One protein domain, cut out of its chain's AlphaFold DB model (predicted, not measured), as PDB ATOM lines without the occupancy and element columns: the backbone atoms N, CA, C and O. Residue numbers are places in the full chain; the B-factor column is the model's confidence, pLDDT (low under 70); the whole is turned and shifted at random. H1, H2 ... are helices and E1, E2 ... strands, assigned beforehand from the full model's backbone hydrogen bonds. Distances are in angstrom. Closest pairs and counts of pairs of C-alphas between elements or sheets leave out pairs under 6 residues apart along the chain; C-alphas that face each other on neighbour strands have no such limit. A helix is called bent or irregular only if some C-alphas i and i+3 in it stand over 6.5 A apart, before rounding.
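This is residues 11 to 108 and 124 to 154 of the 174 residues of an uncharacterized protein of Pestalotiopsis fici (strain W106-1 / CGMCC3.15140) (UniProt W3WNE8). Picture a rounded body with a core of loops: two long helices, H1 and H2, run side by side over one side of it, and a two-stranded hairpin, E1 and E2, lies on another side. Residues 52 to 63 and 69 to 102, with no named element, each come as near as 4 A to the mean of the C-alphas. The printed 129 residues hold, in order, H1 H2 H3 H4 E1 E2, under half of the residues, in a mixed class with an antiparallel sheet. It is compact, with a radius of gyration of the C-alphas of 14.0 A and spans of 35 by 34 by 29 A.

Start with H1, residues 11 to 27, which has a kink of 27 degrees near residue 18. H2, residues 35 to 51, is near H1, with 15 pairs of C-alphas within 10 A; it is irregular, C-alphas 39 and 42 being 7.1 A apart. H3, residues 64 to 68, is near H1 and close but not clearly touching H4, residues 103 to 106; their closest C-alphas, of Ser 66 and Gln 103, are 5.2 A apart. Look next at the hairpin of E1, residues 128 to 134, and E2, residues 148 to 153: they are antiparallel at 164 degrees, with N 128 and O 153 at 2.8 A, within hydrogen-bond range. E1 is apart from H1 and H2. The O i to N i+4 pairs are within range throughout H3, in 11 of 13 in H1 and 10 of 13 in H2; H4 is too short for one.

Find C-alpha 11 at (-27.777, -47.588, -20.840), from which H1 runs 23.4 A; H2 measures 24.5 A. E1 spans 18.3 A and E2 16.8 A, ending at C-alpha 153, (-36.336, -37.043, -35.340).

The farthest C-alphas, Glu 108 and Ala 138, are 43.3 A apart. Residues 109 to 123 are not printed, leaving 15.5 A between C-alphas 108 and 124. The links H2 to H3, H3 to H4 and E1 to E2 are long. Confidence is under 70 at 25 residues, among them 102 to 108 and 135 to 145.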
ATOM      1  N   GLY A  11     -28.384 -48.867 -20.505       58.28
ATOM      2  CA  GLY A  11     -27.777 -47.588 -20.840       58.28
ATOM      3  C   GLY A  11     -26.802 -47.005 -19.813       58.28
ATOM      4  O   GLY A  11     -25.794 -46.416 -20.202       58.28
ATOM      5  N   GLN A  12     -27.066 -47.175 -18.514       64.94
ATOM      6  CA  GLN A  12     -26.188 -46.681 -17.448       64.94
ATOM      7  C   GLN A  12     -24.894 -47.497 -17.395       64.94
ATOM      8  O   GLN A  12     -23.810 -46.918 -17.330       64.94
ATOM      9  N   ALA A  13     -25.007 -48.823 -17.515       69.88
ATOM     10  CA  ALA A  13     -23.857 -49.716 -17.611       69.88
ATOM     11  C   ALA A  13     -22.975 -49.354 -18.817       69.88
ATOM     12  O   ALA A  13     -21.758 -49.225 -18.689       69.88
ATOM     13  N   LEU A  14     -23.586 -49.091 -19.979       74.88
ATOM     14  CA  LEU A  14     -22.841 -48.665 -21.159       74.88
ATOM     15  C   LEU A  14     -22.102 -47.337 -20.935       74.88
ATOM     16  O   LEU A  14     -20.928 -47.227 -21.289       74.88
ATOM     17  N   ALA A  15     -22.758 -46.343 -20.332       72.75
ATOM     18  CA  ALA A  15     -22.122 -45.069 -20.010       72.75
ATOM     19  C   ALA A  15     -20.950 -45.245 -19.030       72.75
ATOM     20  O   ALA A  15     -19.916 -44.607 -19.191       72.75
ATOM     21  N   GLN A  16     -21.067 -46.133 -18.040       78.19
ATOM     22  CA  GLN A  16     -19.990 -46.407 -17.083       78.19
ATOM     23  C   GLN A  16     -18.811 -47.165 -17.704       78.19
ATOM     24  O   GLN A  16     -17.676 -46.961 -17.282       78.19
ATOM     25  N   ILE A  17     -19.055 -47.999 -18.718       84.62
ATOM     26  CA  ILE A  17     -18.015 -48.807 -19.368       84.62
ATOM     27  C   ILE A  17     -17.342 -48.042 -20.516       84.62
ATOM     28  O   ILE A  17     -16.117 -47.996 -20.591       84.62
ATOM     29  N   TRP A  18     -18.117 -47.454 -21.431       89.81
ATOM     30  CA  TRP A  18     -17.591 -46.929 -22.696       89.81
ATOM     31  C   TRP A  18     -17.050 -45.501 -22.593       89.81
ATOM     32  O   TRP A  18     -16.024 -45.190 -23.200       89.81
ATOM     33  N   ARG A  19     -17.680 -44.635 -21.787       87.31
ATOM     34  CA  ARG A  19     -17.219 -43.248 -21.597       87.31
ATOM     35  C   ARG A  19     -15.781 -43.175 -21.081       87.31
ATOM     36  O   ARG A  19     -14.999 -42.463 -21.705       87.31
ATOM     37  N   PRO A  20     -15.379 -43.891 -20.006       89.44
ATOM     38  CA  PRO A  20     -13.999 -43.812 -19.529       89.44
ATOM     39  C   PRO A  20     -12.994 -44.281 -20.580       89.44
ATOM     40  O   PRO A  20     -11.925 -43.694 -20.692       89.44
ATOM     41  N   VAL A  21     -13.358 -45.288 -21.385       93.25
ATOM     42  CA  VAL A  21     -12.512 -45.797 -22.471       93.25
ATOM     43  C   VAL A  21     -12.267 -44.716 -23.519       93.25
ATOM     44  O   VAL A  21     -11.112 -44.434 -23.825       93.25
ATOM     45  N   VAL A  22     -13.318 -44.076 -24.042       93.56
ATOM     46  CA  VAL A  22     -13.167 -43.028 -25.068       93.56
ATOM     47  C   VAL A  22     -12.501 -41.774 -24.501       93.56
ATOM     48  O   VAL A  22     -11.594 -41.238 -25.136       93.56
ATOM     49  N   ASN A  23     -12.882 -41.322 -23.304       91.88
ATOM     50  CA  ASN A  23     -12.280 -40.138 -22.684       91.88
ATOM     51  C   ASN A  23     -10.775 -40.354 -22.441       91.88
ATOM     52  O   ASN A  23      -9.965 -39.517 -22.835       91.88
ATOM     53  N   ALA A  24     -10.383 -41.499 -21.866       92.44
ATOM     54  CA  ALA A  24      -8.975 -41.822 -21.646       92.44
ATOM     55  C   ALA A  24      -8.219 -41.988 -22.969       92.44
ATOM     56  O   ALA A  24      -7.132 -41.441 -23.123       92.44
ATOM     57  N   PHE A  25      -8.807 -42.694 -23.941       93.38
ATOM     58  CA  PHE A  25      -8.200 -42.908 -25.253       93.38
ATOM     59  C   PHE A  25      -7.966 -41.594 -26.001       93.38
ATOM     60  O   PHE A  25      -6.868 -41.347 -26.486       93.38
ATOM     61  N   THR A  26      -8.970 -40.724 -26.083       91.69
ATOM     62  CA  THR A  26      -8.858 -39.462 -26.830       91.69
ATOM     63  C   THR A  26      -7.981 -38.424 -26.140       91.69
ATOM     64  O   THR A  26      -7.455 -37.548 -26.821       91.69
ATOM     65  N   ALA A  27      -7.788 -38.544 -24.823       90.50
ATOM     66  CA  ALA A  27      -6.793 -37.784 -24.074       90.50
ATOM     67  C   ALA A  27      -5.356 -38.275 -24.314       90.50
ATOM     68  O   ALA A  27      -4.405 -37.567 -23.980       90.50
ATOM     69  N   THR A  28      -5.165 -39.460 -24.906       86.50
ATOM     70  CA  THR A  28      -3.834 -39.871 -25.365       86.50
ATOM     71  C   THR A  28      -3.428 -39.042 -26.584       86.50
ATOM     72  O   THR A  28      -4.266 -38.671 -27.407       86.50
ATOM     73  N   GLY A  29      -2.135 -38.729 -26.712       81.69
ATOM     74  CA  GLY A  29      -1.579 -37.954 -27.827       81.69
ATOM     75  C   GLY A  29      -1.562 -38.728 -29.148       81.69
ATOM     76  O   GLY A  29      -0.495 -38.976 -29.701       81.69
ATOM     77  N   ILE A  30      -2.731 -39.154 -29.634       81.94
ATOM     78  CA  ILE A  30      -2.896 -39.916 -30.875       81.94
ATOM     79  C   ILE A  30      -2.368 -39.081 -32.039       81.94
ATOM     80  O   ILE A  30      -2.909 -38.026 -32.362       81.94
ATOM     81  N   THR A  31      -1.332 -39.590 -32.700       83.06
ATOM     82  CA  THR A  31      -0.649 -38.898 -33.802       83.06
ATOM     83  C   THR A  31      -1.256 -39.192 -35.170       83.06
ATOM     84  O   THR A  31      -1.053 -38.421 -36.104       83.06
ATOM     85  N   LYS A  32      -2.008 -40.294 -35.302       87.19
ATOM     86  CA  LYS A  32      -2.676 -40.715 -36.541       87.19
ATOM     87  C   LYS A  32      -4.198 -40.672 -36.386       87.19
ATOM     88  O   LYS A  32      -4.784 -41.615 -35.853       87.19
ATOM     89  N   PRO A  33      -4.866 -39.607 -36.861       84.69
ATOM     90  CA  PRO A  33      -6.317 -39.463 -36.755       84.69
ATOM     91  C   PRO A  33      -7.126 -40.618 -37.362       84.69
ATOM     92  O   PRO A  33      -8.141 -41.020 -36.798       84.69
ATOM     93  N   THR A  34      -6.653 -41.189 -38.471       86.25
ATOM     94  CA  THR A  34      -7.290 -42.316 -39.179       86.25
ATOM     95  C   THR A  34      -7.425 -43.570 -38.319       86.25
ATOM     96  O   THR A  34      -8.339 -44.368 -38.522       86.25
ATOM     97  N   ASP A  35      -6.555 -43.735 -37.323       87.94
ATOM     98  CA  ASP A  35      -6.495 -44.949 -36.513       87.94
ATOM     99  C   ASP A  35      -7.461 -44.895 -35.321       87.94
ATOM    100  O   ASP A  35      -7.630 -45.896 -34.628       87.94
ATOM    101  N   ARG A  36      -8.146 -43.766 -35.077       89.56
ATOM    102  CA  ARG A  36      -9.007 -43.569 -33.894       89.56
ATOM    103  C   ARG A  36     -10.115 -44.616 -33.782       89.56
ATOM    104  O   ARG A  36     -10.287 -45.209 -32.717       89.56
ATOM    105  N   LEU A  37     -10.852 -44.868 -34.869       91.00
ATOM    106  CA  LEU A  37     -11.912 -45.883 -34.871       91.00
ATOM    107  C   LEU A  37     -11.347 -47.306 -34.841       91.00
ATOM    108  O   LEU A  37     -11.867 -48.143 -34.104       91.00
ATOM    109  N   ILE A  38     -10.262 -47.566 -35.582       90.31
ATOM    110  CA  ILE A  38      -9.610 -48.884 -35.616       90.31
ATOM    111  C   ILE A  38      -9.109 -49.268 -34.222       90.31
ATOM    112  O   ILE A  38      -9.376 -50.374 -33.752       90.31
ATOM    113  N   ALA A  39      -8.411 -48.355 -33.545       90.94
ATOM    114  CA  ALA A  39      -7.759 -48.611 -32.265       90.94
ATOM    115  C   ALA A  39      -8.748 -49.079 -31.187       90.94
ATOM    116  O   ALA A  39      -8.416 -49.937 -30.371       90.94
ATOM    117  N   LEU A  40      -9.982 -48.566 -31.217       92.50
ATOM    118  CA  LEU A  40     -11.041 -48.965 -30.290       92.50
ATOM    119  C   LEU A  40     -12.019 -50.004 -30.860       92.50
ATOM    120  O   LEU A  40     -12.863 -50.512 -30.118       92.50
ATOM    121  N   TYR A  41     -11.902 -50.383 -32.136       91.56
ATOM    122  CA  TYR A  41     -12.817 -51.328 -32.781       91.56
ATOM    123  C   TYR A  41     -12.847 -52.688 -32.077       91.56
ATOM    124  O   TYR A  41     -13.923 -53.258 -31.889       91.56
ATOM    125  N   GLY A  42     -11.693 -53.202 -31.637       90.81
ATOM    126  CA  GLY A  42     -11.612 -54.478 -30.919       90.81
ATOM    127  C   GLY A  42     -12.352 -54.456 -29.577       90.81
ATOM    128  O   GLY A  42     -13.101 -55.386 -29.265       90.81
ATOM    129  N   VAL A  43     -12.204 -53.366 -28.814       93.06
ATOM    130  CA  VAL A  43     -12.894 -53.172 -27.528       93.06
ATOM    131  C   VAL A  43     -14.400 -53.040 -27.753       93.06
ATOM    132  O   VAL A  43     -15.179 -53.777 -27.145       93.06
ATOM    133  N   GLY A  44     -14.810 -52.183 -28.694       91.94
ATOM    134  CA  GLY A  44     -16.215 -52.005 -29.063       91.94
ATOM    135  C   GLY A  44     -16.864 -53.305 -29.547       91.94
ATOM    136  O   GLY A  44     -17.949 -53.675 -29.100       91.94
ATOM    137  N   SER A  45     -16.154 -54.077 -30.374       90.25
ATOM    138  CA  SER A  45     -16.602 -55.386 -30.869       90.25
ATOM    139  C   SER A  45     -16.765 -56.418 -29.755       90.25
ATOM    140  O   SER A  45     -17.684 -57.242 -29.800       90.25
ATOM    141  N   ARG A  46     -15.895 -56.390 -28.737       92.19
ATOM    142  CA  ARG A  46     -16.011 -57.272 -27.571       92.19
ATOM    143  C   ARG A  46     -17.247 -56.927 -26.744       92.19
ATOM    144  O   ARG A  46     -17.995 -57.842 -26.407       92.19
ATOM    145  N   ILE A  47     -17.485 -55.643 -26.477       90.12
ATOM    146  CA  ILE A  47     -18.679 -55.174 -25.756       90.12
ATOM    147  C   ILE A  47     -19.944 -55.520 -26.549       90.12
ATOM    148  O   ILE A  47     -20.856 -56.124 -25.995       90.12
ATOM    149  N   LYS A  48     -19.966 -55.263 -27.866       89.31
ATOM    150  CA  LYS A  48     -21.063 -55.670 -28.763       89.31
ATOM    151  C   LYS A  48     -21.383 -57.157 -28.632       89.31
ATOM    152  O   LYS A  48     -22.549 -57.525 -28.545       89.31
ATOM    153  N   ARG A  49     -20.360 -58.018 -28.608       90.62
ATOM    154  CA  ARG A  49     -20.540 -59.475 -28.494       90.62
ATOM    155  C   ARG A  49     -21.114 -59.898 -27.142       90.62
ATOM    156  O   ARG A  49     -21.916 -60.820 -27.107       90.62
ATOM    157  N   VAL A  50     -20.676 -59.269 -26.052       88.75
ATOM    158  CA  VAL A  50     -21.101 -59.624 -24.687       88.75
ATOM    159  C   VAL A  50     -22.489 -59.064 -24.372       88.75
ATOM    160  O   VAL A  50     -23.307 -59.762 -23.783       88.75
ATOM    161  N   CYS A  51     -22.762 -57.825 -24.778       84.88
ATOM    162  CA  CYS A  51     -23.971 -57.091 -24.404       84.88
ATOM    163  C   CYS A  51     -25.073 -57.132 -25.476       84.88
ATOM    164  O   CYS A  51     -26.200 -56.726 -25.211       84.88
ATOM    165  N   GLY A  52     -24.757 -57.564 -26.702       85.06
ATOM    166  CA  GLY A  52     -25.698 -57.580 -27.827       85.06
ATOM    167  C   GLY A  52     -26.017 -56.196 -28.408       85.06
ATOM    168  O   GLY A  52     -26.886 -56.080 -29.267       85.06
ATOM    169  N   TRP A  53     -25.335 -55.135 -27.968       86.50
ATOM    170  CA  TRP A  53     -25.571 -53.779 -28.464       86.50
ATOM    171  C   TRP A  53     -24.786 -53.542 -29.753       86.50
ATOM    172  O   TRP A  53     -23.554 -53.637 -29.727       86.50
ATOM    173  N   PRO A  54     -25.440 -53.233 -30.886       87.56
ATOM    174  CA  PRO A  54     -24.705 -53.010 -32.116       87.56
ATOM    175  C   PRO A  54     -23.817 -51.762 -31.987       87.56
ATOM    176  O   PRO A  54     -24.174 -50.791 -31.321       87.56
ATOM    177  N   TYR A  55     -22.630 -51.840 -32.590       88.81
ATOM    178  CA  TYR A  55     -21.552 -50.857 -32.490       88.81
ATOM    179  C   TYR A  55     -21.300 -50.252 -33.869       88.81
ATOM    180  O   TYR A  55     -21.151 -50.998 -34.839       88.81
ATOM    181  N   VAL A  56     -21.271 -48.925 -33.944       89.44
ATOM    182  CA  VAL A  56     -21.174 -48.142 -35.175       89.44
ATOM    183  C   VAL A  56     -20.379 -46.865 -34.920       89.44
ATOM    184  O   VAL A  56     -20.602 -46.183 -33.925       89.44
ATOM    185  N   ALA A  57     -19.433 -46.546 -35.807       91.31
ATOM    186  CA  ALA A  57     -18.682 -45.287 -35.800       91.31
ATOM    187  C   ALA A  57     -18.157 -44.838 -34.414       91.31
ATOM    188  O   ALA A  57     -18.196 -43.653 -34.082       91.31
ATOM    189  N   GLY A  58     -17.674 -45.772 -33.589       91.50
ATOM    190  CA  GLY A  58     -17.127 -45.451 -32.265       91.50
ATOM    191  C   GLY A  58     -18.146 -45.435 -31.119       91.50
ATOM    192  O   GLY A  58     -17.783 -45.082 -29.998       91.50
ATOM    193  N   MET A  59     -19.409 -45.772 -31.372       91.44
ATOM    194  CA  MET A  59     -20.520 -45.683 -30.417       91.44
ATOM    195  C   MET A  59     -21.442 -46.898 -30.524       91.44
ATOM    196  O   MET A  59     -21.349 -47.694 -31.455       91.44
ATOM    197  N   PHE A  60     -22.351 -47.058 -29.568       88.94
ATOM    198  CA  PHE A  60     -23.355 -48.122 -29.590       88.94
ATOM    199  C   PHE A  60     -24.736 -47.564 -29.913       88.94
ATOM    200  O   PHE A  60     -25.085 -46.485 -29.447       88.94
ATOM    201  N   LEU A  61     -25.552 -48.325 -30.650       84.19
ATOM    202  CA  LEU A  61     -26.935 -47.920 -30.943       84.19
ATOM    203  C   LEU A  61     -27.781 -47.841 -29.668       84.19
ATOM    204  O   LEU A  61     -28.697 -47.026 -29.574       84.19
ATOM    205  N   LYS A  62     -27.462 -48.669 -28.666       80.50
ATOM    206  CA  LYS A  62     -28.058 -48.543 -27.338       80.50
ATOM    207  C   LYS A  62     -27.651 -47.190 -26.755       80.50
ATOM    208  O   LYS A  62     -26.464 -46.942 -26.583       80.50
ATOM    209  N   ASN A  63     -28.629 -46.343 -26.432       77.44
ATOM    210  CA  ASN A  63     -28.406 -44.999 -25.887       77.44
ATOM    211  C   ASN A  63     -27.509 -44.128 -26.780       77.44
ATOM    212  O   ASN A  63     -26.672 -43.365 -26.286       77.44
ATOM    213  N   LEU A  64     -27.652 -44.255 -28.102       83.38
ATOM    214  CA  LEU A  64     -26.891 -43.440 -29.044       83.38
ATOM    215  C   LEU A  64     -27.136 -41.943 -28.817       83.38
ATOM    216  O   LEU A  64     -26.189 -41.173 -28.889       83.38
ATOM    217  N   GLN A  65     -28.354 -41.541 -28.444       80.69
ATOM    218  CA  GLN A  65     -28.710 -40.143 -28.173       80.69
ATOM    219  C   GLN A  65     -27.770 -39.488 -27.158       80.69
ATOM    220  O   GLN A  65     -27.238 -38.415 -27.410       80.69
ATOM    221  N   SER A  66     -27.523 -40.161 -26.030       77.69
ATOM    222  CA  SER A  66     -26.600 -39.659 -25.007       77.69
ATOM    223  C   SER A  66     -25.164 -39.635 -25.514       77.69
ATOM    224  O   SER A  66     -24.413 -38.732 -25.169       77.69
ATOM    225  N   GLN A  67     -24.767 -40.633 -26.305       85.62
ATOM    226  CA  GLN A  67     -23.412 -40.700 -26.846       85.62
ATOM    227  C   GLN A  67     -23.158 -39.608 -27.889       85.62
ATOM    228  O   GLN A  67     -22.028 -39.145 -27.973       85.62
ATOM    229  N   LEU A  68     -24.182 -39.161 -28.626       87.69
ATOM    230  CA  LEU A  68     -24.107 -38.050 -29.584       87.69
ATOM    231  C   LEU A  68     -23.878 -36.687 -28.917       87.69
ATOM    232  O   LEU A  68     -23.403 -35.770 -29.578       87.69
ATOM    233  N   CYS A  69     -24.158 -36.555 -27.620       84.62
ATOM    234  CA  CYS A  69     -23.913 -35.338 -26.843       84.62
ATOM    235  C   CYS A  69     -22.443 -35.189 -26.401       84.62
ATOM    236  O   CYS A  69     -22.160 -34.541 -25.394       84.62
ATOM    237  N   TRP A  70     -21.493 -35.821 -27.093       89.44
ATOM    238  CA  TRP A  70     -20.073 -35.626 -26.817       89.44
ATOM    239  C   TRP A  70     -19.654 -34.183 -27.127       89.44
ATOM    240  O   TRP A  70     -20.194 -33.536 -28.023       89.44
ATOM    241  N   LYS A  71     -18.650 -33.687 -26.403       87.88
ATOM    242  CA  LYS A  71     -18.035 -32.377 -26.663       87.88
ATOM    243  C   LYS A  71     -16.519 -32.459 -26.640       87.88
ATOM    244  O   LYS A  71     -15.954 -33.386 -26.059       87.88
ATOM    245  N   VAL A  72     -15.856 -31.486 -27.252       89.19
ATOM    246  CA  VAL A  72     -14.400 -31.353 -27.156       89.19
ATOM    247  C   VAL A  72     -14.039 -30.713 -25.814       89.19
ATOM    248  O   VAL A  72     -14.717 -29.795 -25.364       89.19
ATOM    249  N   THR A  73     -12.987 -31.202 -25.156       85.81
ATOM    250  CA  THR A  73     -12.566 -30.676 -23.843       85.81
ATOM    251  C   THR A  73     -11.903 -29.296 -23.952       85.81
ATOM    252  O   THR A  73     -12.048 -28.476 -23.053       85.81
ATOM    253  N   GLU A  74     -11.207 -29.021 -25.059       81.94
ATOM    254  CA  GLU A  74     -10.567 -27.731 -25.355       81.94
ATOM    255  C   GLU A  74     -11.016 -27.215 -26.733       81.94
ATOM    256  O   GLU A  74     -10.351 -27.444 -27.746       81.94
ATOM    257  N   GLU A  75     -12.161 -26.528 -26.785       72.44
ATOM    258  CA  GLU A  75     -12.775 -26.068 -28.044       72.44
ATOM    259  C   GLU A  75     -11.840 -25.174 -28.873       72.44
ATOM    260  O   GLU A  75     -11.714 -25.363 -30.084       72.44
ATOM    261  N   SER A  76     -11.110 -24.268 -28.213       72.19
ATOM    262  CA  SER A  76     -10.248 -23.257 -28.844       72.19
ATOM    263  C   SER A  76      -9.054 -23.818 -29.624       72.19
ATOM    264  O   SER A  76      -8.444 -23.089 -30.404       72.19
ATOM    265  N   LYS A  77      -8.709 -25.096 -29.430       69.12
ATOM    266  CA  LYS A  77      -7.586 -25.765 -30.113       69.12
ATOM    267  C   LYS A  77      -8.033 -26.889 -31.043       69.12
ATOM    268  O   LYS A  77      -7.194 -27.586 -31.613       69.12
ATOM    269  N   SER A  78      -9.338 -27.097 -31.178       76.44
ATOM    270  CA  SER A  78      -9.874 -28.227 -31.922       76.44
ATOM    271  C   SER A  78     -10.089 -27.880 -33.390       76.44
ATOM    272  O   SER A  78     -10.675 -26.855 -33.729       76.44
ATOM    273  N   THR A  79      -9.600 -28.738 -34.282       74.81
ATOM    274  CA  THR A  79      -9.827 -28.621 -35.726       74.81
ATOM    275  C   THR A  79     -10.299 -29.953 -36.286       74.81
ATOM    276  O   THR A  79      -9.817 -31.031 -35.923       74.81
ATOM    277  N   ARG A  80     -11.295 -29.876 -37.171       83.06
ATOM    278  CA  ARG A  80     -11.754 -31.024 -37.947       83.06
ATOM    279  C   ARG A  80     -10.722 -31.297 -39.052       83.06
ATOM    280  O   ARG A  80     -10.346 -30.348 -39.737       83.06
ATOM    281  N   PRO A  81     -10.274 -32.549 -39.242       83.69
ATOM    282  CA  PRO A  81      -9.411 -32.898 -40.365       83.69
ATOM    283  C   PRO A  81     -10.064 -32.540 -41.707       83.69
ATOM    284  O   PRO A  81     -11.271 -32.722 -41.862       83.69
ATOM    285  N   GLU A  82      -9.268 -32.078 -42.675       84.06
ATOM    286  CA  GLU A  82      -9.756 -31.718 -44.019       84.06
ATOM    287  C   GLU A  82     -10.388 -32.917 -44.740       84.06
ATOM    288  O   GLU A  82     -11.431 -32.802 -45.380       84.06
ATOM    289  N   THR A  83      -9.780 -34.095 -44.594       85.19
ATOM    290  CA  THR A  83     -10.315 -35.357 -45.109       85.19
ATOM    291  C   THR A  83     -11.189 -36.051 -44.060       85.19
ATOM    292  O   THR A  83     -10.703 -36.304 -42.952       85.19
ATOM    293  N   PRO A  84     -12.439 -36.436 -44.387       85.00
ATOM    294  CA  PRO A  84     -13.308 -37.172 -43.471       85.00
ATOM    295  C   PRO A  84     -12.703 -38.516 -43.037       85.00
ATOM    296  O   PRO A  84     -12.510 -39.421 -43.847       85.00
ATOM    297  N   ILE A  85     -12.428 -38.652 -41.739       87.94
ATOM    298  CA  ILE A  85     -11.908 -39.886 -41.116       87.94
ATOM    299  C   ILE A  85     -12.989 -40.698 -40.389       87.94
ATOM    300  O   ILE A  85     -12.771 -41.858 -40.050       87.94
ATOM    301  N   ALA A  86     -14.139 -40.075 -40.131       91.25
ATOM    302  CA  ALA A  86     -15.305 -40.648 -39.473       91.25
ATOM    303  C   ALA A  86     -16.563 -39.842 -39.847       91.25
ATOM    304  O   ALA A  86     -16.426 -38.675 -40.237       91.25
ATOM    305  N   PRO A  87     -17.780 -40.397 -39.674       91.94
ATOM    306  CA  PRO A  87     -19.017 -39.640 -39.839       91.94
ATOM    307  C   PRO A  87     -19.018 -38.400 -38.944       91.94
ATOM    308  O   PRO A  87     -18.522 -38.444 -37.821       91.94
ATOM    309  N   THR A  88     -19.596 -37.294 -39.406       90.88
ATOM    310  CA  THR A  88     -19.507 -35.988 -38.724       90.88
ATOM    311  C   THR A  88     -20.108 -35.968 -37.318       90.88
ATOM    312  O   THR A  88     -19.666 -35.180 -36.484       90.88
ATOM    313  N   TRP A  89     -21.068 -36.856 -37.051       91.88
ATOM    314  CA  TRP A  89     -21.716 -37.068 -35.755       91.88
ATOM    315  C   TRP A  89     -20.905 -37.962 -34.796       91.88
ATOM    316  O   TRP A  89     -21.251 -38.083 -33.622       91.88
ATOM    317  N   SER A  90     -19.812 -38.576 -35.260       93.56
ATOM    318  CA  SER A  90     -18.911 -39.377 -34.427       93.56
ATOM    319  C   SER A  90     -17.874 -38.518 -33.708       93.56
ATOM    320  O   SER A  90     -17.263 -37.631 -34.310       93.56
ATOM    321  N   TRP A  91     -17.579 -38.860 -32.450       93.12
ATOM    322  CA  TRP A  91     -16.475 -38.272 -31.680       93.12
ATOM    323  C   TRP A  91     -15.110 -38.462 -32.359       93.12
ATOM    324  O   TRP A  91     -14.178 -37.685 -32.146       93.12
ATOM    325  N   ALA A  92     -14.972 -39.496 -33.196       92.56
ATOM    326  CA  ALA A  92     -13.734 -39.775 -33.913       92.56
ATOM    327  C   ALA A  92     -13.498 -38.812 -35.084       92.56
ATOM    328  O   ALA A  92     -12.405 -38.791 -35.641       92.56
ATOM    329  N   SER A  93     -14.497 -38.001 -35.439       91.88
ATOM    330  CA  SER A  93     -14.419 -37.057 -36.552       91.88
ATOM    331  C   SER A  93     -13.608 -35.793 -36.241       91.88
ATOM    332  O   SER A  93     -13.324 -35.015 -37.151       91.88
ATOM    333  N   ILE A  94     -13.212 -35.601 -34.977       90.06
ATOM    334  CA  ILE A  94     -12.324 -34.530 -34.513       90.06
ATOM    335  C   ILE A  94     -11.104 -35.151 -33.824       90.06
ATOM    336  O   ILE A  94     -11.216 -36.107 -33.053       90.06
ATOM    337  N   SER A  95      -9.924 -34.587 -34.087       88.00
ATOM    338  CA  SER A  95      -8.647 -35.044 -33.521       88.00
ATOM    339  C   SER A  95      -8.306 -34.300 -32.234       88.00
ATOM    340  O   SER A  95      -7.287 -33.623 -32.134       88.00
ATOM    341  N   SER A  96      -9.183 -34.395 -31.239       89.31
ATOM    342  CA  SER A  96      -8.983 -33.763 -29.932       89.31
ATOM    343  C   SER A  96      -9.491 -34.668 -28.808       89.31
ATOM    344  O   SER A  96     -10.240 -35.619 -29.087       89.31
ATOM    345  N   PRO A  97      -9.078 -34.412 -27.554       90.88
ATOM    346  CA  PRO A  97      -9.701 -35.023 -26.390       90.88
ATOM    347  C   PRO A  97     -11.184 -34.675 -26.347       90.88
ATOM    348  O   PRO A  97     -11.560 -33.509 -26.504       90.88
ATOM    349  N   VAL A  98     -12.021 -35.686 -26.141       91.50
ATOM    350  CA  VAL A  98     -13.467 -35.500 -26.017       91.50
ATOM    351  C   VAL A  98     -13.927 -35.894 -24.625       91.50
ATOM    352  O   VAL A  98     -13.306 -36.713 -23.946       91.50
ATOM    353  N   ASN A  99     -15.064 -35.339 -24.233       88.19
ATOM    354  CA  ASN A  99     -15.837 -35.823 -23.112       88.19
ATOM    355  C   ASN A  99     -17.168 -36.364 -23.636       88.19
ATOM    356  O   ASN A  99     -17.984 -35.604 -24.165       88.19
ATOM    357  N   MET A 100     -17.386 -37.672 -23.496       84.50
ATOM    358  CA  MET A 100     -18.712 -38.244 -23.719       84.50
ATOM    359  C   MET A 100     -19.599 -37.899 -22.529       84.50
ATOM    360  O   MET A 100     -19.434 -38.440 -21.435       84.50
ATOM    361  N   MET A 101     -20.521 -36.966 -22.740       70.12
ATOM    362  CA  MET A 101     -21.391 -36.485 -21.680       70.12
ATOM    363  C   MET A 101     -22.418 -37.561 -21.332       70.12
ATOM    364  O   MET A 101     -23.103 -38.076 -22.222       70.12
ATOM    365  N   PRO A 102     -22.558 -37.940 -20.057       59.09
ATOM    366  CA  PRO A 102     -23.706 -38.725 -19.676       59.09
ATOM    367  C   PRO A 102     -24.951 -37.834 -19.698       59.09
ATOM    368  O   PRO A 102     -24.951 -36.710 -19.199       59.09
ATOM    369  N   GLN A 103     -26.047 -38.377 -20.212       53.56
ATOM    370  CA  GLN A 103     -27.368 -37.747 -20.192       53.56
ATOM    371  C   GLN A 103     -27.776 -37.198 -18.806       53.56
ATOM    372  O   GLN A 103     -28.483 -36.202 -18.731       53.56
ATOM    373  N   TRP A 104     -27.304 -37.808 -17.713       53.31
ATOM    374  CA  TRP A 104     -27.613 -37.422 -16.330       53.31
ATOM    375  C   TRP A 104     -26.737 -36.292 -15.749       53.31
ATOM    376  O   TRP A 104     -27.017 -35.844 -14.646       53.31
ATOM    377  N   GLU A 105     -25.704 -35.818 -16.457       53.06
ATOM    378  CA  GLU A 105     -24.986 -34.572 -16.103       53.06
ATOM    379  C   GLU A 105     -25.583 -33.340 -16.817       53.06
ATOM    380  O   GLU A 105     -25.328 -32.217 -16.399       53.06
ATOM    381  N   LEU A 106     -26.356 -33.545 -17.895       50.41
ATOM    382  CA  LEU A 106     -27.017 -32.486 -18.678       50.41
ATOM    383  C   LEU A 106     -28.320 -31.994 -18.066       50.41
ATOM    384  O   LEU A 106     -28.717 -30.852 -18.284       50.41
ATOM    385  N   ILE A 107     -29.004 -32.877 -17.349       50.94
ATOM    386  CA  ILE A 107     -30.152 -32.492 -16.551       50.94
ATOM    387  C   ILE A 107     -29.539 -31.922 -15.281       50.94
ATOM    388  O   ILE A 107     -29.180 -32.669 -14.369       50.94
ATOM    389  N   GLU A 108     -29.308 -30.607 -15.288       45.50
ATOM    390  CA  GLU A 108     -29.036 -29.872 -14.061       45.50
ATOM    391  C   GLU A 108     -30.046 -30.349 -13.026       45.50
ATOM    392  O   GLU A 108     -31.238 -30.490 -13.320       45.50
ATOM    393  N   GLN A 124     -37.578 -39.041 -22.856       54.03
ATOM    394  CA  GLN A 124     -37.076 -38.537 -24.130       54.03
ATOM    395  C   GLN A 124     -36.957 -37.006 -24.170       54.03
ATOM    396  O   GLN A 124     -37.966 -36.315 -24.254       54.03
ATOM    397  N   TYR A 125     -35.733 -36.476 -24.223       56.16
ATOM    398  CA  TYR A 125     -35.509 -35.054 -24.539       56.16
ATOM    399  C   TYR A 125     -34.423 -34.794 -25.596       56.16
ATOM    400  O   TYR A 125     -34.098 -33.642 -25.848       56.16
ATOM    401  N   LEU A 126     -33.856 -35.822 -26.240       66.19
ATOM    402  CA  LEU A 126     -32.676 -35.632 -27.098       66.19
ATOM    403  C   LEU A 126     -32.961 -35.838 -28.593       66.19
ATOM    404  O   LEU A 126     -32.671 -34.949 -29.387       66.19
ATOM    405  N   CYS A 127     -33.519 -36.986 -28.985       73.19
ATOM    406  CA  CYS A 127     -34.013 -37.301 -30.335       73.19
ATOM    407  C   CYS A 127     -34.429 -38.781 -30.410       73.19
ATOM    408  O   CYS A 127     -33.946 -39.609 -29.636       73.19
ATOM    409  N   ASP A 128     -35.266 -39.137 -31.378       79.81
ATOM    410  CA  ASP A 128     -35.469 -40.523 -31.789       79.81
ATOM    411  C   ASP A 128     -34.507 -40.859 -32.932       79.81
ATOM    412  O   ASP A 128     -34.406 -40.123 -33.913       79.81
ATOM    413  N   VAL A 129     -33.794 -41.979 -32.810       82.56
ATOM    414  CA  VAL A 129     -32.927 -42.499 -33.877       82.56
ATOM    415  C   VAL A 129     -33.787 -43.335 -34.821       82.56
ATOM    416  O   VAL A 129     -34.316 -44.366 -34.414       82.56
ATOM    417  N   LEU A 130     -33.926 -42.890 -36.072       82.94
ATOM    418  CA  LEU A 130     -34.776 -43.529 -37.081       82.94
ATOM    419  C   LEU A 130     -34.023 -44.619 -37.853       82.94
ATOM    420  O   LEU A 130     -34.517 -45.733 -38.002       82.94
ATOM    421  N   SER A 131     -32.820 -44.307 -38.338       84.44
ATOM    422  CA  SER A 131     -31.974 -45.247 -39.081       84.44
ATOM    423  C   SER A 131     -30.515 -44.787 -39.117       84.44
ATOM    424  O   SER A 131     -30.202 -43.614 -38.897       84.44
ATOM    425  N   ILE A 132     -29.617 -45.734 -39.395       85.12
ATOM    426  CA  ILE A 132     -28.219 -45.458 -39.731       85.12
ATOM    427  C   ILE A 132     -27.922 -46.165 -41.044       85.12
ATOM    428  O   ILE A 132     -28.026 -47.390 -41.119       85.12
ATOM    429  N   GLU A 133     -27.551 -45.395 -42.057       86.50
ATOM    430  CA  GLU A 133     -27.181 -45.914 -43.367       86.50
ATOM    431  C   GLU A 133     -25.649 -45.938 -43.499       86.50
ATOM    432  O   GLU A 133     -24.995 -44.913 -43.263       86.50
ATOM    433  N   PRO A 134     -25.057 -47.097 -43.836       75.06
ATOM    434  CA  PRO A 134     -23.629 -47.201 -44.093       75.06
ATOM    435  C   PRO A 134     -23.193 -46.336 -45.284       75.06
ATOM    436  O   PRO A 134     -23.977 -46.041 -46.189       75.06
ATOM    437  N   GLY A 135     -21.928 -45.916 -45.281       66.75
ATOM    438  CA  GLY A 135     -21.355 -45.168 -46.396       66.75
ATOM    439  C   GLY A 135     -21.141 -46.084 -47.602       66.75
ATOM    440  O   GLY A 135     -20.875 -47.270 -47.462       66.75
ATOM    441  N   THR A 136     -21.187 -45.545 -48.817       54.94
ATOM    442  CA  THR A 136     -21.066 -46.289 -50.092       54.94
ATOM    443  C   THR A 136     -19.710 -46.987 -50.347       54.94
ATOM    444  O   THR A 136     -19.431 -47.386 -51.476       54.94
ATOM    445  N   SER A 137     -18.848 -47.172 -49.342       51.38
ATOM    446  CA  SER A 137     -17.505 -47.746 -49.501       51.38
ATOM    447  C   SER A 137     -17.424 -49.174 -48.958       51.38
ATOM    448  O   SER A 137     -17.597 -49.404 -47.769       51.38
ATOM    449  N   ALA A 138     -17.075 -50.131 -49.819       40.41
ATOM    450  CA  ALA A 138     -17.028 -51.578 -49.572       40.41
ATOM    451  C   ALA A 138     -16.031 -52.080 -48.487       40.41
ATOM    452  O   ALA A 138     -15.773 -53.280 -48.397       40.41
ATOM    453  N   ALA A 139     -15.458 -51.203 -47.654       45.19
ATOM    454  CA  ALA A 139     -14.421 -51.523 -46.659       45.19
ATOM    455  C   ALA A 139     -14.936 -51.664 -45.203       45.19
ATOM    456  O   ALA A 139     -14.139 -51.697 -44.258       45.19
ATOM    457  N   GLU A 140     -16.252 -51.776 -44.997       51.81
ATOM    458  CA  GLU A 140     -16.909 -51.649 -43.679       51.81
ATOM    459  C   GLU A 140     -16.651 -52.793 -42.680       51.81
ATOM    460  O   GLU A 140     -16.997 -52.686 -41.505       51.81
ATOM    461  N   ASN A 141     -15.947 -53.855 -43.082       52.50
ATOM    462  CA  ASN A 141     -15.605 -54.967 -42.183       52.50
ATOM    463  C   ASN A 141     -14.362 -54.714 -41.302       52.50
ATOM    464  O   ASN A 141     -14.005 -55.567 -40.489       52.50
ATOM    465  N   SER A 142     -13.693 -53.566 -41.450       55.19
ATOM    466  CA  SER A 142     -12.369 -53.299 -40.856       55.19
ATOM    467  C   SER A 142     -12.369 -52.321 -39.670       55.19
ATOM    468  O   SER A 142     -11.311 -52.008 -39.127       55.19
ATOM    469  N   GLY A 143     -13.535 -51.812 -39.259       59.59
ATOM    470  CA  GLY A 143     -13.622 -50.726 -38.273       59.59
ATOM    471  C   GLY A 143     -13.265 -49.344 -38.838       59.59
ATOM    472  O   GLY A 143     -13.346 -48.352 -38.115       59.59
ATOM    473  N   HIS A 144     -12.913 -49.256 -40.127       67.06
ATOM    474  CA  HIS A 144     -12.921 -48.010 -40.884       67.06
ATOM    475  C   HIS A 144     -14.349 -47.685 -41.322       67.06
ATOM    476  O   HIS A 144     -14.936 -48.373 -42.153       67.06
ATOM    477  N   THR A 145     -14.890 -46.598 -40.786       69.69
ATOM    478  CA  THR A 145     -16.117 -45.982 -41.288       69.69
ATOM    479  C   THR A 145     -15.791 -44.516 -41.473       69.69
ATOM    480  O   THR A 145     -15.752 -43.794 -40.489       69.69
ATOM    481  N   SER A 146     -15.496 -44.081 -42.699       76.56
ATOM    482  CA  SER A 146     -15.256 -42.660 -42.995       76.56
ATOM    483  C   SER A 146     -16.554 -41.892 -43.255       76.56
ATOM    484  O   SER A 146     -16.588 -40.678 -43.073       76.56
ATOM    485  N   SER A 147     -17.630 -42.591 -43.634       81.94
ATOM    486  CA  SER A 147     -18.947 -42.019 -43.925       81.94
ATOM    487  C   SER A 147     -20.065 -42.931 -43.417       81.94
ATOM    488  O   SER A 147     -19.945 -44.149 -43.506       81.94
ATOM    489  N   ALA A 148     -21.118 -42.330 -42.862       87.69
ATOM    490  CA  ALA A 148     -22.382 -42.968 -42.497       87.69
ATOM    491  C   ALA A 148     -23.436 -41.879 -42.250       87.69
ATOM    492  O   ALA A 148     -23.138 -40.847 -41.633       87.69
ATOM    493  N   THR A 149     -24.670 -42.122 -42.682       89.88
ATOM    494  CA  THR A 149     -25.787 -41.184 -42.518       89.88
ATOM    495  C   THR A 149     -26.621 -41.589 -41.313       89.88
ATOM    496  O   THR A 149     -27.032 -42.739 -41.196       89.88
ATOM    497  N   LEU A 150     -26.863 -40.648 -40.403       90.75
ATOM    498  CA  LEU A 150     -27.711 -40.841 -39.231       90.75
ATOM    499  C   LEU A 150     -29.017 -40.067 -39.435       90.75
ATOM    500  O   LEU A 150     -28.992 -38.846 -39.586       90.75
ATOM    501  N   HIS A 151     -30.145 -40.771 -39.394       89.75
ATOM    502  CA  HIS A 151     -31.471 -40.165 -39.431       89.75
ATOM    503  C   HIS A 151     -32.020 -40.058 -38.011       89.75
ATOM    504  O   HIS A 151     -32.152 -41.063 -37.309       89.75
ATOM    505  N   VAL A 152     -32.357 -38.837 -37.599       88.25
ATOM    506  CA  VAL A 152     -32.978 -38.553 -36.302       88.25
ATOM    507  C   VAL A 152     -34.249 -37.734 -36.469       88.25
ATOM    508  O   VAL A 152     -34.365 -36.936 -37.398       88.25
ATOM    509  N   SER A 153     -35.184 -37.917 -35.545       85.38
ATOM    510  CA  SER A 153     -36.336 -37.043 -35.340       85.38
ATOM    511  C   SER A 153     -36.181 -36.334 -33.999       85.38
ATOM    512  O   SER A 153     -35.842 -36.970 -33.002       85.38
ATOM    513  N   CYS A 154     -36.393 -35.023 -33.941       77.12
ATOM    514  CA  CYS A 154     -36.324 -34.274 -32.690       77.12
ATOM    515  C   CYS A 154     -37.259 -33.066 -32.695       77.12
ATOM    516  O   CYS A 154     -37.703 -32.596 -33.743       77.12
TER     517      CYS A 154